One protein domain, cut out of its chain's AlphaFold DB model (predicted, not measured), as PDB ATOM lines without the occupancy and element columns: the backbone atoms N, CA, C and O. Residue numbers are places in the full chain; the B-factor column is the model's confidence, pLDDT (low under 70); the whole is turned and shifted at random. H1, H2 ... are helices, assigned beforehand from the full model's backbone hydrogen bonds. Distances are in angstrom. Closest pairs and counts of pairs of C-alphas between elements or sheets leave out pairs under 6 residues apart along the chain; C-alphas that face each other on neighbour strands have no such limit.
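AT A GLANCE: This is residues 60 to 168 of the 181 residues of an uncharacterized protein of Daphnia pulex (UniProt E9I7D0). One long helix, H5, makes the long axis; a helical hairpin, H1 and H2, packs on it through H2, which crosses its residues 145 to 156, and a crosswise pair, H3 and H4, sits near its beginning, with H3 packed on residues 137 to 144. Residues 72 to 77, around the hairpin's turn, stick out, and so do residues 161 to 168, of which 164 to 168 belong to the short helix H6. The printed part has 109 residues with six named helices, H1 to H6 in chain order, and no named strand: all helix. It is elongated, 53 by 33 by 20 A, and only just loose, close to compact, with a radius of gyration of the C-alphas of 16.2 A.

IN THESE COORDINATES: H1, residues 60 to 68, begins at C-alpha 60 (-23.283, 18.237, 37.348) and is 12.0 A long. H2, residues 76 to 90, measures 21.7 A. H3 is residues 97 to 106, 14.2 A, and H4 residues 115 to 125, 15.1 A. H5, residues 136 to 162, runs 38.6 A from C-alpha 136 (-55.835, 18.060, 38.922). H6, residues 164 to 168, 6.3 A, ends at C-alpha 168 (-11.276, 10.605, 29.084).

HOW THE PARTS SIT: H1 and H2 form a hairpin and touch at a shallow tilt of 11 degrees, opposite ways; their closest C-alphas, Ala 63 and Ala 86, are 4.0 A apart. H2 touches H5 at a steep tilt of 43 degrees, the same way, closest at C-alphas 87 and 152, 5.7 A. H3 touches H5 at 44 degrees, steep, opposite ways, closest at C-alphas 98 and 141, 6.4 A. H3 and H4 touch about perpendicular, 88 degrees, closest at C-alphas 100 and 117, 4.8 A. H4 and H5 are near each other. H1 and H3 are apart. In all six helices every O i to N i+4 pair is within hydrogen-bond range.

THE WHOLE: The farthest C-alphas, of Thr 110 and Val 168, are 53.5 A apart. The printed part has no cut and no long link. Mean pLDDT of the printed part is 84.0; residues 165 to 168 are under 70.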
ATOM      1  N   GLU A  60     -23.085  19.658  37.598       80.06
ATOM      2  CA  GLU A  60     -23.283  18.237  37.348       80.06
ATOM      3  C   GLU A  60     -23.001  17.412  38.601       80.06
ATOM      4  O   GLU A  60     -23.792  16.535  38.954       80.06
ATOM      5  N   CYS A  61     -21.926  17.726  39.328       74.38
ATOM      6  CA  CYS A  61     -21.639  17.099  40.613       74.38
ATOM      7  C   CYS A  61     -22.721  17.400  41.660       74.38
ATOM      8  O   CYS A  61     -23.122  16.485  42.383       74.38
ATOM      9  N   GLU A  62     -23.227  18.634  41.733       75.00
ATOM     10  CA  GLU A  62     -24.327  19.005  42.629       75.00
ATOM     11  C   GLU A  62     -25.594  18.206  42.301       75.00
ATOM     12  O   GLU A  62     -26.217  17.631  43.199       75.00
ATOM     13  N   ALA A  63     -25.945  18.113  41.016       73.88
ATOM     14  CA  ALA A  63     -27.120  17.387  40.555       73.88
ATOM     15  C   ALA A  63     -27.019  15.879  40.818       73.88
ATOM     16  O   ALA A  63     -27.944  15.295  41.384       73.88
ATOM     17  N   ILE A  64     -25.885  15.252  40.490       77.56
ATOM     18  CA  ILE A  64     -25.638  13.830  40.773       77.56
ATOM     19  C   ILE A  64     -25.670  13.575  42.282       77.56
ATOM     20  O   ILE A  64     -26.292  12.616  42.730       77.56
ATOM     21  N   THR A  65     -25.065  14.452  43.086       76.06
ATOM     22  CA  THR A  65     -25.068  14.333  44.552       76.06
ATOM     23  C   THR A  65     -26.474  14.468  45.133       76.06
ATOM     24  O   THR A  65     -26.819  13.767  46.086       76.06
ATOM     25  N   ALA A  66     -27.299  15.362  44.583       74.25
ATOM     26  CA  ALA A  66     -28.694  15.493  44.980       74.25
ATOM     27  C   ALA A  66     -29.486  14.224  44.632       74.25
ATOM     28  O   ALA A  66     -30.171  13.681  45.498       74.25
ATOM     29  N   LEU A  67     -29.337  13.706  43.409       78.69
ATOM     30  CA  LEU A  67     -30.014  12.489  42.954       78.69
ATOM     31  C   LEU A  67     -29.544  11.226  43.687       78.69
ATOM     32  O   LEU A  67     -30.366  10.368  43.983       78.69
ATOM     33  N   ALA A  68     -28.267  11.122  44.060       76.06
ATOM     34  CA  ALA A  68     -27.730   9.978  44.803       76.06
ATOM     35  C   ALA A  68     -28.371   9.801  46.191       76.06
ATOM     36  O   ALA A  68     -28.334   8.714  46.763       76.06
ATOM     37  N   LYS A  69     -28.981  10.859  46.737       74.69
ATOM     38  CA  LYS A  69     -29.734  10.805  47.998       74.69
ATOM     39  C   LYS A  69     -31.141  10.230  47.822       74.69
ATOM     40  O   LYS A  69     -31.819  10.014  48.819       74.69
ATOM     41  N   VAL A  70     -31.596  10.003  46.589       77.94
ATOM     42  CA  VAL A  70     -32.914   9.448  46.278       77.94
ATOM     43  C   VAL A  70     -32.823   7.924  46.261       77.94
ATOM     44  O   VAL A  70     -32.276   7.332  45.338       77.94
ATOM     45  N   SER A  71     -33.395   7.277  47.275       76.94
ATOM     46  CA  SER A  71     -33.566   5.819  47.339       76.94
ATOM     47  C   SER A  71     -35.048   5.428  47.445       76.94
ATOM     48  O   SER A  71     -35.917   6.254  47.757       76.94
ATOM     49  N   GLY A  72     -35.363   4.146  47.230       70.88
ATOM     50  CA  GLY A  72     -36.715   3.617  47.466       70.88
ATOM     51  C   GLY A  72     -37.221   3.884  48.892       70.88
ATOM     52  O   GLY A  72     -38.410   4.136  49.086       70.88
ATOM     53  N   GLU A  73     -36.301   3.950  49.856       75.12
ATOM     54  CA  GLU A  73     -36.566   4.143  51.285       75.12
ATOM     55  C   GLU A  73     -36.642   5.619  51.705       75.12
ATOM     56  O   GLU A  73     -37.159   5.931  52.777       75.12
ATOM     57  N   THR A  74     -36.158   6.558  50.879       78.25
ATOM     58  CA  THR A  74     -36.288   7.985  51.213       78.25
ATOM     59  C   THR A  74     -37.738   8.448  51.258       78.25
ATOM     60  O   THR A  74     -38.560   8.112  50.404       78.25
ATOM     61  N   VAL A  75     -38.025   9.311  52.235       85.31
ATOM     62  CA  VAL A  75     -39.324   9.972  52.362       85.31
ATOM     63  C   VAL A  75     -39.634  10.749  51.079       85.31
ATOM     64  O   VAL A  75     -38.760  11.357  50.455       85.31
ATOM     65  N   ARG A  76     -40.899  10.697  50.667       79.69
ATOM     66  CA  ARG A  76     -41.388  11.176  49.374       79.69
ATOM     67  C   ARG A  76     -41.017  12.635  49.095       79.69
ATOM     68  O   ARG A  76     -40.513  12.941  48.020       79.69
ATOM     69  N   GLU A  77     -41.217  13.507  50.073       79.81
ATOM     70  CA  GLU A  77     -40.957  14.944  50.003       79.81
ATOM     71  C   GLU A  77     -39.470  15.223  49.762       79.81
ATOM     72  O   GLU A  77     -39.116  16.055  48.925       79.81
ATOM     73  N   THR A  78     -38.591  14.474  50.431       76.44
ATOM     74  CA  THR A  78     -37.136  14.576  50.262       76.44
ATOM     75  C   THR A  78     -36.721  14.242  48.835       76.44
ATOM     76  O   THR A  78     -35.886  14.942  48.260       76.44
ATOM     77  N   ARG A  79     -37.341  13.220  48.227       80.81
ATOM     78  CA  ARG A  79     -37.077  12.865  46.825       80.81
ATOM     79  C   ARG A  79     -37.428  14.007  45.882       80.81
ATOM     80  O   ARG A  79     -36.654  14.323  44.985       80.81
ATOM     81  N   TYR A  80     -38.556  14.669  46.112       82.75
ATOM     82  CA  TYR A  80     -38.989  15.788  45.278       82.75
ATOM     83  C   TYR A  80     -38.080  17.005  45.409       82.75
ATOM     84  O   TYR A  80     -37.737  17.624  44.404       82.75
ATOM     85  N   ILE A  81     -37.642  17.324  46.630       83.12
ATOM     86  CA  ILE A  81     -36.685  18.410  46.865       83.12
ATOM     87  C   ILE A  81     -35.355  18.113  46.164       83.12
ATOM     88  O   ILE A  81     -34.783  19.011  45.548       83.12
ATOM     89  N   ALA A  82     -34.887  16.863  46.211       82.94
ATOM     90  CA  ALA A  82     -33.659  16.445  45.546       82.94
ATOM     91  C   ALA A  82     -33.756  16.567  44.017       82.94
ATOM     92  O   ALA A  82     -32.876  17.166  43.403       82.94
ATOM     93  N   ILE A  83     -34.849  16.081  43.416       87.19
ATOM     94  CA  ILE A  83     -35.103  16.204  41.970       87.19
ATOM     95  C   ILE A  83     -35.172  17.677  41.559       87.19
ATOM     96  O   ILE A  83     -34.515  18.077  40.603       87.19
ATOM     97  N   HIS A  84     -35.914  18.502  42.301       86.38
ATOM     98  CA  HIS A  84     -36.008  19.933  42.013       86.38
ATOM     99  C   HIS A  84     -34.643  20.623  42.112       86.38
ATOM    100  O   HIS A  84     -34.285  21.394  41.232       86.38
ATOM    101  N   SER A  85     -33.853  20.315  43.144       83.75
ATOM    102  CA  SER A  85     -32.504  20.876  43.307       83.75
ATOM    103  C   SER A  85     -31.587  20.502  42.139       83.75
ATOM    104  O   SER A  85     -30.896  21.362  41.600       83.75
ATOM    105  N   ALA A  86     -31.619  19.239  41.702       85.31
ATOM    106  CA  ALA A  86     -30.855  18.780  40.542       85.31
ATOM    107  C   ALA A  86     -31.299  19.478  39.245       85.31
ATOM    108  O   ALA A  86     -30.465  19.893  38.441       85.31
ATOM    109  N   TYR A  87     -32.609  19.662  39.068       87.44
ATOM    110  CA  TYR A  87     -33.175  20.400  37.942       87.44
ATOM    111  C   TYR A  87     -32.723  21.866  37.941       87.44
ATOM    112  O   TYR A  87     -32.322  22.383  36.902       87.44
ATOM    113  N   GLU A  88     -32.717  22.525  39.103       84.94
ATOM    114  CA  GLU A  88     -32.257  23.911  39.240       84.94
ATOM    115  C   GLU A  88     -30.767  24.104  38.977       84.94
ATOM    116  O   GLU A  88     -30.377  25.160  38.473       84.94
ATOM    117  N   ALA A  89     -29.947  23.104  39.301       83.50
ATOM    118  CA  ALA A  89     -28.517  23.139  39.029       83.50
ATOM    119  C   ALA A  89     -28.224  23.059  37.520       83.50
ATOM    120  O   ALA A  89     -27.370  23.792  37.017       83.50
ATOM    121  N   LEU A  90     -28.944  22.198  36.793       84.88
ATOM    122  CA  LEU A  90     -28.626  21.851  35.403       84.88
ATOM    123  C   LEU A  90     -29.393  22.654  34.351       84.88
ATOM    124  O   LEU A  90     -28.852  22.939  33.284       84.88
ATOM    125  N   VAL A  91     -30.650  23.010  34.616       87.12
ATOM    126  CA  VAL A  91     -31.553  23.569  33.603       87.12
ATOM    127  C   VAL A  91     -31.703  25.075  33.807       87.12
ATOM    128  O   VAL A  91     -32.138  25.534  34.861       87.12
ATOM    129  N   GLN A  92     -31.341  25.862  32.789       81.69
ATOM    130  CA  GLN A  92     -31.428  27.327  32.844       81.69
ATOM    131  C   GLN A  92     -32.867  27.821  32.629       81.69
ATOM    132  O   GLN A  92     -33.411  28.513  33.495       81.69
ATOM    133  N   ASP A  93     -33.502  27.393  31.534       80.69
ATOM    134  CA  ASP A  93     -34.874  27.762  31.166       80.69
ATOM    135  C   ASP A  93     -35.891  26.858  31.864       80.69
ATOM    136  O   ASP A  93     -36.382  25.859  31.333       80.69
ATOM    137  N   ARG A  94     -36.160  27.191  33.125       81.75
ATOM    138  CA  ARG A  94     -36.964  26.360  34.020       81.75
ATOM    139  C   ARG A  94     -38.458  26.562  33.826       81.75
ATOM    140  O   ARG A  94     -38.950  27.688  33.754       81.75
ATOM    141  N   VAL A  95     -39.198  25.457  33.875       75.88
ATOM    142  CA  VAL A  95     -40.661  25.483  33.924       75.88
ATOM    143  C   VAL A  95     -41.113  26.047  35.275       75.88
ATOM    144  O   VAL A  95     -40.821  25.498  36.336       75.88
ATOM    145  N   VAL A  96     -41.864  27.149  35.240       79.00
ATOM    146  CA  VAL A  96     -42.301  27.894  36.440       79.00
ATOM    147  C   VAL A  96     -43.447  27.188  37.184       79.00
ATOM    148  O   VAL A  96     -43.736  27.517  38.333       79.00
ATOM    149  N   LEU A  97     -44.089  26.196  36.563       82.31
ATOM    150  CA  LEU A  97     -45.370  25.638  37.003       82.31
ATOM    151  C   LEU A  97     -45.333  24.997  38.399       82.31
ATOM    152  O   LEU A  97     -46.207  25.272  39.215       82.31
ATOM    153  N   LEU A  98     -44.304  24.210  38.732       81.06
ATOM    154  CA  LEU A  98     -44.210  23.586  40.061       81.06
ATOM    155  C   LEU A  98     -44.015  24.632  41.174       81.06
ATOM    156  O   LEU A  98     -44.639  24.566  42.234       81.06
ATOM    157  N   SER A  99     -43.174  25.633  40.903       81.06
ATOM    158  CA  SER A  99     -42.962  26.774  41.796       81.06
ATOM    159  C   SER A  99     -44.244  27.596  41.951       81.06
ATOM    160  O   SER A  99     -44.589  28.004  43.060       81.06
ATOM    161  N   ALA A 100     -44.997  27.771  40.863       85.44
ATOM    162  CA  ALA A 100     -46.269  28.477  40.855       85.44
ATOM    163  C   ALA A 100     -47.326  27.775  41.721       85.44
ATOM    164  O   ALA A 100     -47.935  28.426  42.572       85.44
ATOM    165  N   ILE A 101     -47.473  26.450  41.586       84.06
ATOM    166  CA  ILE A 101     -48.360  25.638  42.436       84.06
ATOM    167  C   ILE A 101     -47.955  25.792  43.906       84.06
ATOM    168  O   ILE A 101     -48.790  26.145  44.741       84.06
ATOM    169  N   ARG A 102     -46.664  25.633  44.232       83.44
ATOM    170  CA  ARG A 102     -46.174  25.790  45.612       83.44
ATOM    171  C   ARG A 102     -46.473  27.179  46.177       83.44
ATOM    172  O   ARG A 102     -46.892  27.295  47.325       83.44
ATOM    173  N   HIS A 103     -46.275  28.228  45.381       83.56
ATOM    174  CA  HIS A 103     -46.584  29.594  45.792       83.56
ATOM    175  C   HIS A 103     -48.084  29.806  46.029       83.56
ATOM    176  O   HIS A 103     -48.431  30.489  46.990       83.56
ATOM    177  N   SER A 104     -48.959  29.202  45.219       87.31
ATOM    178  CA  SER A 104     -50.412  29.278  45.430       87.31
ATOM    179  C   SER A 104     -50.879  28.610  46.726       87.31
ATOM    180  O   SER A 104     -51.842  29.071  47.329       87.31
ATOM    181  N   PHE A 105     -50.176  27.572  47.194       85.81
ATOM    182  CA  PHE A 105     -50.464  26.922  48.477       85.81
ATOM    183  C   PHE A 105     -49.879  27.677  49.672       85.81
ATOM    184  O   PHE A 105     -50.479  27.705  50.742       85.81
ATOM    185  N   ALA A 106     -48.705  28.288  49.504       86.31
ATOM    186  CA  ALA A 106     -48.002  28.967  50.589       86.31
ATOM    187  C   ALA A 106     -48.502  30.397  50.858       86.31
ATOM    188  O   ALA A 106     -48.228  30.950  51.925       86.31
ATOM    189  N   HIS A 107     -49.180  31.029  49.897       87.56
ATOM    190  CA  HIS A 107     -49.537  32.442  49.977       87.56
ATOM    191  C   HIS A 107     -50.971  32.717  49.537       87.56
ATOM    192  O   HIS A 107     -51.531  32.036  48.682       87.56
ATOM    193  N   ALA A 108     -51.541  33.797  50.070       87.56
ATOM    194  CA  ALA A 108     -52.789  34.338  49.557       87.56
ATOM    195  C   ALA A 108     -52.631  34.780  48.090       87.56
ATOM    196  O   ALA A 108     -51.583  35.295  47.694       87.56
ATOM    197  N   ALA A 109     -53.702  34.652  47.301       88.75
ATOM    198  CA  ALA A 109     -53.704  35.026  45.884       88.75
ATOM    199  C   ALA A 109     -53.308  36.496  45.640       88.75
ATOM    200  O   ALA A 109     -52.692  36.811  44.625       88.75
ATOM    201  N   THR A 110     -53.606  37.390  46.588       89.88
ATOM    202  CA  THR A 110     -53.220  38.811  46.553       89.88
ATOM    203  C   THR A 110     -51.708  39.030  46.632       89.88
ATOM    204  O   THR A 110     -51.210  40.031  46.126       89.88
ATOM    205  N   SER A 111     -50.967  38.085  47.211       89.44
ATOM    206  CA  SER A 111     -49.507  38.135  47.342       89.44
ATOM    207  C   SER A 111     -48.774  37.527  46.137       89.44
ATOM    208  O   SER A 111     -47.548  37.609  46.053       89.44
ATOM    209  N   LEU A 112     -49.496  36.927  45.184       87.50
ATOM    210  CA  LEU A 112     -48.926  36.358  43.961       87.50
ATOM    211  C   LEU A 112     -48.711  37.456  42.914       87.50
ATOM    212  O   LEU A 112     -49.478  37.595  41.968       87.50
ATOM    213  N   THR A 113     -47.660  38.256  43.078       87.81
ATOM    214  CA  THR A 113     -47.393  39.420  42.212       87.81
ATOM    215  C   THR A 113     -46.591  39.093  40.953       87.81
ATOM    216  O   THR A 113     -46.631  39.846  39.983       87.81
ATOM    217  N   ARG A 114     -45.878  37.961  40.926       88.12
ATOM    218  CA  ARG A 114     -45.031  37.561  39.790       88.12
ATOM    219  C   ARG A 114     -45.886  37.157  38.585       88.12
ATOM    220  O   ARG A 114     -46.603  36.161  38.654       88.12
ATOM    221  N   VAL A 115     -45.754  37.883  37.473       89.56
ATOM    222  CA  VAL A 115     -46.550  37.687  36.242       89.56
ATOM    223  C   VAL A 115     -46.486  36.240  35.749       89.56
ATOM    224  O   VAL A 115     -47.521  35.614  35.556       89.56
ATOM    225  N   ASN A 116     -45.286  35.672  35.669       87.62
ATOM    226  CA  ASN A 116     -45.047  34.326  35.143       87.62
ATOM    227  C   ASN A 116     -45.745  33.244  35.991       87.62
ATOM    228  O   ASN A 116     -46.239  32.252  35.468       87.62
ATOM    229  N   VAL A 117     -45.810  33.450  37.312       88.06
ATOM    230  CA  VAL A 117     -46.507  32.549  38.247       88.06
ATOM    231  C   VAL A 117     -48.016  32.648  38.049       88.06
ATOM    232  O   VAL A 117     -48.691  31.627  37.961       88.06
ATOM    233  N   ARG A 118     -48.546  33.872  37.945       91.56
ATOM    234  CA  ARG A 118     -49.977  34.107  37.709       91.56
ATOM    235  C   ARG A 118     -50.435  33.521  36.378       91.56
ATOM    236  O   ARG A 118     -51.493  32.902  36.331       91.56
ATOM    237  N   GLN A 119     -49.641  33.713  35.328       92.06
ATOM    238  CA  GLN A 119     -49.906  33.175  33.999       92.06
ATOM    239  C   GLN A 119     -49.936  31.646  34.035       92.06
ATOM    240  O   GLN A 119     -50.950  31.063  33.668       92.06
ATOM    241  N   ALA A 120     -48.902  31.010  34.595       90.31
ATOM    242  CA  ALA A 120     -48.846  29.555  34.716       90.31
ATOM    243  C   ALA A 120     -50.051  28.979  35.484       90.31
ATOM    244  O   ALA A 120     -50.622  27.973  35.067       90.31
ATOM    245  N   LEU A 121     -50.468  29.625  36.582       90.81
ATOM    246  CA  LEU A 121     -51.648  29.204  37.342       90.81
ATOM    247  C   LEU A 121     -52.943  29.381  36.542       90.81
ATOM    248  O   LEU A 121     -53.772  28.479  36.510       90.81
ATOM    249  N   THR A 122     -53.094  30.509  35.850       92.94
ATOM    250  CA  THR A 122     -54.299  30.799  35.061       92.94
ATOM    251  C   THR A 122     -54.436  29.844  33.876       92.94
ATOM    252  O   THR A 122     -55.523  29.333  33.636       92.94
ATOM    253  N   GLU A 123     -53.340  29.546  33.179       92.31
ATOM    254  CA  GLU A 123     -53.325  28.619  32.041       92.31
ATOM    255  C   GLU A 123     -53.655  27.177  32.449       92.31
ATOM    256  O   GLU A 123     -54.325  26.472  31.701       92.31
ATOM    257  N   ASN A 124     -53.203  26.736  33.628       90.12
ATOM    258  CA  ASN A 124     -53.341  25.338  34.052       90.12
ATOM    259  C   ASN A 124     -54.550  25.078  34.961       90.12
ATOM    260  O   ASN A 124     -55.049  23.958  34.997       90.12
ATOM    261  N   PHE A 125     -55.020  26.089  35.696       90.75
ATOM    262  CA  PHE A 125     -56.086  25.952  36.697       90.75
ATOM    263  C   PHE A 125     -57.246  26.936  36.495       90.75
ATOM    264  O   PHE A 125     -58.177  26.954  37.293       90.75
ATOM    265  N   GLY A 126     -57.205  27.785  35.461       91.25
ATOM    266  CA  GLY A 126     -58.247  28.781  35.187       91.25
ATOM    267  C   GLY A 126     -58.251  29.984  36.139       91.25
ATOM    268  O   GLY A 126     -59.104  30.862  36.023       91.25
ATOM    269  N   GLY A 127     -57.303  30.065  37.078       92.50
ATOM    270  CA  GLY A 127     -57.201  31.169  38.027       92.50
ATOM    271  C   GLY A 127     -55.986  31.070  38.947       92.50
ATOM    272  O   GLY A 127     -55.126  30.214  38.787       92.50
ATOM    273  N   LEU A 128     -55.905  31.968  39.933       91.50
ATOM    274  CA  LEU A 128     -54.784  32.021  40.888       91.50
ATOM    275  C   LEU A 128     -54.923  31.045  42.061       91.50
ATOM    276  O   LEU A 128     -53.986  30.881  42.841       91.50
ATOM    277  N   ARG A 129     -56.109  30.455  42.222       89.56
ATOM    278  CA  ARG A 129     -56.394  29.451  43.241       89.56
ATOM    279  C   ARG A 129     -56.433  28.088  42.582       89.56
ATOM    280  O   ARG A 129     -57.063  27.919  41.545       89.56
ATOM    281  N   VAL A 130     -55.769  27.144  43.223       88.56
ATOM    282  CA  VAL A 130     -55.770  25.749  42.819       88.56
ATOM    283  C   VAL A 130     -56.880  25.049  43.587       88.56
ATOM    284  O   VAL A 130     -56.900  25.091  44.817       88.56
ATOM    285  N   ASP A 131     -57.802  24.433  42.857       89.12
ATOM    286  CA  ASP A 131     -58.815  23.571  43.448       89.12
ATOM    287  C   ASP A 131     -58.173  22.255  43.921       89.12
ATOM    288  O   ASP A 131     -57.513  21.538  43.157       89.12
ATOM    289  N   LEU A 132     -58.328  21.969  45.212       87.56
ATOM    290  CA  LEU A 132     -57.776  20.771  45.832       87.56
ATOM    291  C   LEU A 132     -58.695  19.558  45.650       87.56
ATOM    292  O   LEU A 132     -58.190  18.439  45.583       87.56
ATOM    293  N   ASP A 133     -60.001  19.771  45.484       90.38
ATOM    294  CA  ASP A 133     -60.989  18.692  45.430       90.38
ATOM    295  C   ASP A 133     -60.983  17.984  44.069       90.38
ATOM    296  O   ASP A 133     -61.183  16.770  43.982       90.38
ATOM    297  N   SER A 134     -60.654  18.702  42.992       88.69
ATOM    298  CA  SER A 134     -60.494  18.113  41.654       88.69
ATOM    299  C   SER A 134     -59.256  17.227  41.495       88.69
ATOM    300  O   SER A 134     -59.172  16.467  40.531       88.69
ATOM    301  N   HIS A 135     -58.276  17.308  42.406       87.94
ATOM    302  CA  HIS A 135     -56.994  16.586  42.337       87.94
ATOM    303  C   HIS A 135     -56.167  16.818  41.047       87.94
ATOM    304  O   HIS A 135     -55.123  16.186  40.859       87.94
ATOM    305  N   GLU A 136     -56.558  17.747  40.168       87.88
ATOM    306  CA  GLU A 136     -55.835  18.060  38.922       87.88
ATOM    307  C   GLU A 136     -54.417  18.574  39.194       87.88
ATOM    308  O   GLU A 136     -53.458  18.247  38.490       87.88
ATOM    309  N   HIS A 137     -54.247  19.295  40.301       85.81
ATOM    310  CA  HIS A 137     -52.947  19.764  40.764       85.81
ATOM    311  C   HIS A 137     -51.960  18.626  41.037       85.81
ATOM    312  O   HIS A 137     -50.772  18.795  40.771       85.81
ATOM    313  N   LEU A 138     -52.425  17.456  41.497       87.31
ATOM    314  CA  LEU A 138     -51.566  16.286  41.690       87.31
ATOM    315  C   LEU A 138     -51.095  15.725  40.348       87.31
ATOM    316  O   LEU A 138     -49.916  15.413  40.199       87.31
ATOM    317  N   LYS A 139     -51.985  15.628  39.354       89.69
ATOM    318  CA  LYS A 139     -51.628  15.135  38.012       89.69
ATOM    319  C   LYS A 139     -50.579  16.033  37.365       89.69
ATOM    320  O   LYS A 139     -49.550  15.545  36.898       89.69
ATOM    321  N   ILE A 140     -50.809  17.344  37.400       88.31
ATOM    322  CA  ILE A 140     -49.868  18.344  36.885       88.31
ATOM    323  C   ILE A 140     -48.546  18.279  37.652       88.31
ATOM    324  O   ILE A 140     -47.479  18.310  37.043       88.31
ATOM    325  N   TYR A 141     -48.596  18.133  38.976       86.44
ATOM    326  CA  TYR A 141     -47.405  17.989  39.806       86.44
ATOM    327  C   TYR A 141     -46.546  16.784  39.390       86.44
ATOM    328  O   TYR A 141     -45.346  16.938  39.156       86.44
ATOM    329  N   TYR A 142     -47.145  15.599  39.235       87.19
ATOM    330  CA  TYR A 142     -46.416  14.401  38.806       87.19
ATOM    331  C   TYR A 142     -45.890  14.513  37.376       87.19
ATOM    332  O   TYR A 142     -44.775  14.072  37.104       87.19
ATOM    333  N   ARG A 143     -46.643  15.152  36.475       90.50
ATOM    334  CA  ARG A 143     -46.166  15.443  35.121       90.50
ATOM    335  C   ARG A 143     -44.927  16.339  35.148       90.50
ATOM    336  O   ARG A 143     -43.918  15.980  34.553       90.50
ATOM    337  N   CYS A 144     -44.961  17.428  35.915       88.81
ATOM    338  CA  CYS A 144     -43.805  18.306  36.103       88.81
ATOM    339  C   CYS A 144     -42.587  17.549  36.654       88.81
ATOM    340  O   CYS A 144     -41.467  17.818  36.234       88.81
ATOM    341  N   LEU A 145     -42.783  16.605  37.584       88.06
ATOM    342  CA  LEU A 145     -41.694  15.759  38.092       88.06
ATOM    343  C   LEU A 145     -41.059  14.900  36.997       88.06
ATOM    344  O   LEU A 145     -39.834  14.837  36.919       88.06
ATOM    345  N   VAL A 146     -41.869  14.268  36.151       90.31
ATOM    346  CA  VAL A 146     -41.369  13.483  35.014       90.31
ATOM    347  C   VAL A 146     -40.623  14.381  34.026       90.31
ATOM    348  O   VAL A 146     -39.506  14.051  33.634       90.31
ATOM    349  N   ASP A 147     -41.183  15.543  33.692       90.44
ATOM    350  CA  ASP A 147     -40.554  16.504  32.781       90.44
ATOM    351  C   ASP A 147     -39.209  17.013  33.330       90.44
ATOM    352  O   ASP A 147     -38.233  17.120  32.583       90.44
ATOM    353  N   MET A 148     -39.115  17.257  34.644       90.00
ATOM    354  CA  MET A 148     -37.855  17.610  35.311       90.00
ATOM    355  C   MET A 148     -36.817  16.488  35.210       90.00
ATOM    356  O   MET A 148     -35.666  16.766  34.879       90.00
ATOM    357  N   LEU A 149     -37.202  15.231  35.454       90.12
ATOM    358  CA  LEU A 149     -36.294  14.083  35.337       90.12
ATOM    359  C   LEU A 149     -35.775  13.911  33.905       90.12
ATOM    360  O   LEU A 149     -34.575  13.730  33.710       90.12
ATOM    361  N   ILE A 150     -36.653  14.035  32.905       91.12
ATOM    362  CA  ILE A 150     -36.272  13.984  31.487       91.12
ATOM    363  C   ILE A 150     -35.302  15.121  31.147       91.12
ATOM    364  O   ILE A 150     -34.324  14.913  30.429       91.12
ATOM    365  N   ALA A 151     -35.559  16.332  31.643       90.44
ATOM    366  CA  ALA A 151     -34.695  17.479  31.391       90.44
ATOM    367  C   ALA A 151     -33.314  17.329  32.050       90.44
ATOM    368  O   ALA A 151     -32.312  17.664  31.421       90.44
ATOM    369  N   ILE A 152     -33.253  16.790  33.273       89.88
ATOM    370  CA  ILE A 152     -31.994  16.463  33.954       89.88
ATOM    371  C   ILE A 152     -31.199  15.434  33.146       89.88
ATOM    372  O   ILE A 152     -30.026  15.667  32.867       89.88
ATOM    373  N   ASP A 153     -31.833  14.331  32.739       89.88
ATOM    374  CA  ASP A 153     -31.177  13.274  31.963       89.88
ATOM    375  C   ASP A 153     -30.601  13.815  30.646       89.88
ATOM    376  O   ASP A 153     -29.427  13.610  30.337       89.88
ATOM    377  N   ARG A 154     -31.385  14.619  29.917       91.19
ATOM    378  CA  ARG A 154     -30.925  15.293  28.693       91.19
ATOM    379  C   ARG A 154     -29.754  16.237  28.950       91.19
ATOM    380  O   ARG A 154     -28.808  16.234  28.170       91.19
ATOM    381  N   ALA A 155     -29.808  17.040  30.012       88.31
ATOM    382  CA  ALA A 155     -28.730  17.965  30.350       88.31
ATOM    383  C   ALA A 155     -27.432  17.211  30.672       88.31
ATOM    384  O   ALA A 155     -26.390  17.522  30.100       88.31
ATOM    385  N   LEU A 156     -27.508  16.169  31.507       85.69
ATOM    386  CA  LEU A 156     -26.361  15.323  31.842       85.69
ATOM    387  C   LEU A 156     -25.797  14.624  30.604       85.69
ATOM    388  O   LEU A 156     -24.591  14.676  30.373       85.69
ATOM    389  N   LYS A 157     -26.657  14.020  29.777       86.25
ATOM    390  CA  LYS A 157     -26.248  13.379  28.523       86.25
ATOM    391  C   LYS A 157     -25.521  14.360  27.603       86.25
ATOM    392  O   LYS A 157     -24.427  14.051  27.138       86.25
ATOM    393  N   ASN A 158     -26.086  15.548  27.386       86.69
ATOM    394  CA  ASN A 158     -25.479  16.572  26.537       86.69
ATOM    395  C   ASN A 158     -24.111  17.018  27.073       86.69
ATOM    396  O   ASN A 158     -23.172  17.171  26.291       86.69
ATOM    397  N   THR A 159     -23.964  17.197  28.392       82.62
ATOM    398  CA  THR A 159     -22.660  17.512  28.996       82.62
ATOM    399  C   THR A 159     -21.659  16.378  28.760       82.62
ATOM    400  O   THR A 159     -20.542  16.636  28.313       82.62
ATOM    401  N   LEU A 160     -22.050  15.122  28.999       79.88
ATOM    402  CA  LEU A 160     -21.175  13.960  28.807       79.88
ATOM    403  C   LEU A 160     -20.734  13.793  27.346       79.88
ATOM    404  O   LEU A 160     -19.574  13.476  27.089       79.88
ATOM    405  N   GLU A 161     -21.639  14.010  26.389       83.06
ATOM    406  CA  GLU A 161     -21.341  13.909  24.958       83.06
ATOM    407  C   GLU A 161     -20.450  15.060  24.481       83.06
ATOM    408  O   GLU A 161     -19.436  14.819  23.823       83.06
ATOM    409  N   SER A 162     -20.784  16.301  24.847       81.62
ATOM    410  CA  SER A 162     -20.040  17.491  24.409       81.62
ATOM    411  C   SER A 162     -18.647  17.593  25.025       81.62
ATOM    412  O   SER A 162     -17.743  18.130  24.390       81.62
ATOM    413  N   ARG A 163     -18.452  17.055  26.236       73.38
ATOM    414  CA  ARG A 163     -17.191  17.151  26.991       73.38
ATOM    415  C   ARG A 163     -16.507  15.807  27.194       73.38
ATOM    416  O   ARG A 163     -15.665  15.651  28.079       73.38
ATOM    417  N   ARG A 164     -16.825  14.821  26.350       70.56
ATOM    418  CA  ARG A 164     -16.262  13.465  26.421       70.56
ATOM    419  C   ARG A 164     -14.730  13.459  26.459       70.56
ATOM    420  O   ARG A 164     -14.146  12.679  27.202       70.56
ATOM    421  N   SER A 165     -14.077  14.330  25.690       65.00
ATOM    422  CA  SER A 165     -12.612  14.450  25.651       65.00
ATOM    423  C   SER A 165     -12.004  14.916  26.975       65.00
ATOM    424  O   SER A 165     -10.914  14.479  27.328       65.00
ATOM    425  N   GLU A 166     -12.709  15.759  27.731       65.31
ATOM    426  CA  GLU A 166     -12.265  16.244  29.045       65.31
ATOM    427  C   GLU A 166     -12.413  15.156  30.124       65.31
ATOM    428  O   GLU A 166     -11.628  15.100  31.066       65.31
ATOM    429  N   LEU A 167     -13.374  14.243  29.950       58.50
ATOM    430  CA  LEU A 167     -13.634  13.121  30.860       58.50
ATOM    431  C   LEU A 167     -12.674  11.936  30.659       58.50
ATOM    432  O   LEU A 167     -12.389  11.208  31.606       58.50
ATOM    433  N   VAL A 168     -12.171  11.729  29.437       53.41
ATOM    434  CA  VAL A 168     -11.276  10.605  29.084       53.41
ATOM    435  C   VAL A 168      -9.814  10.866  29.495       53.41
ATOM    436  O   VAL A 168      -9.031   9.928  29.623       53.41
TER     437      VAL A 168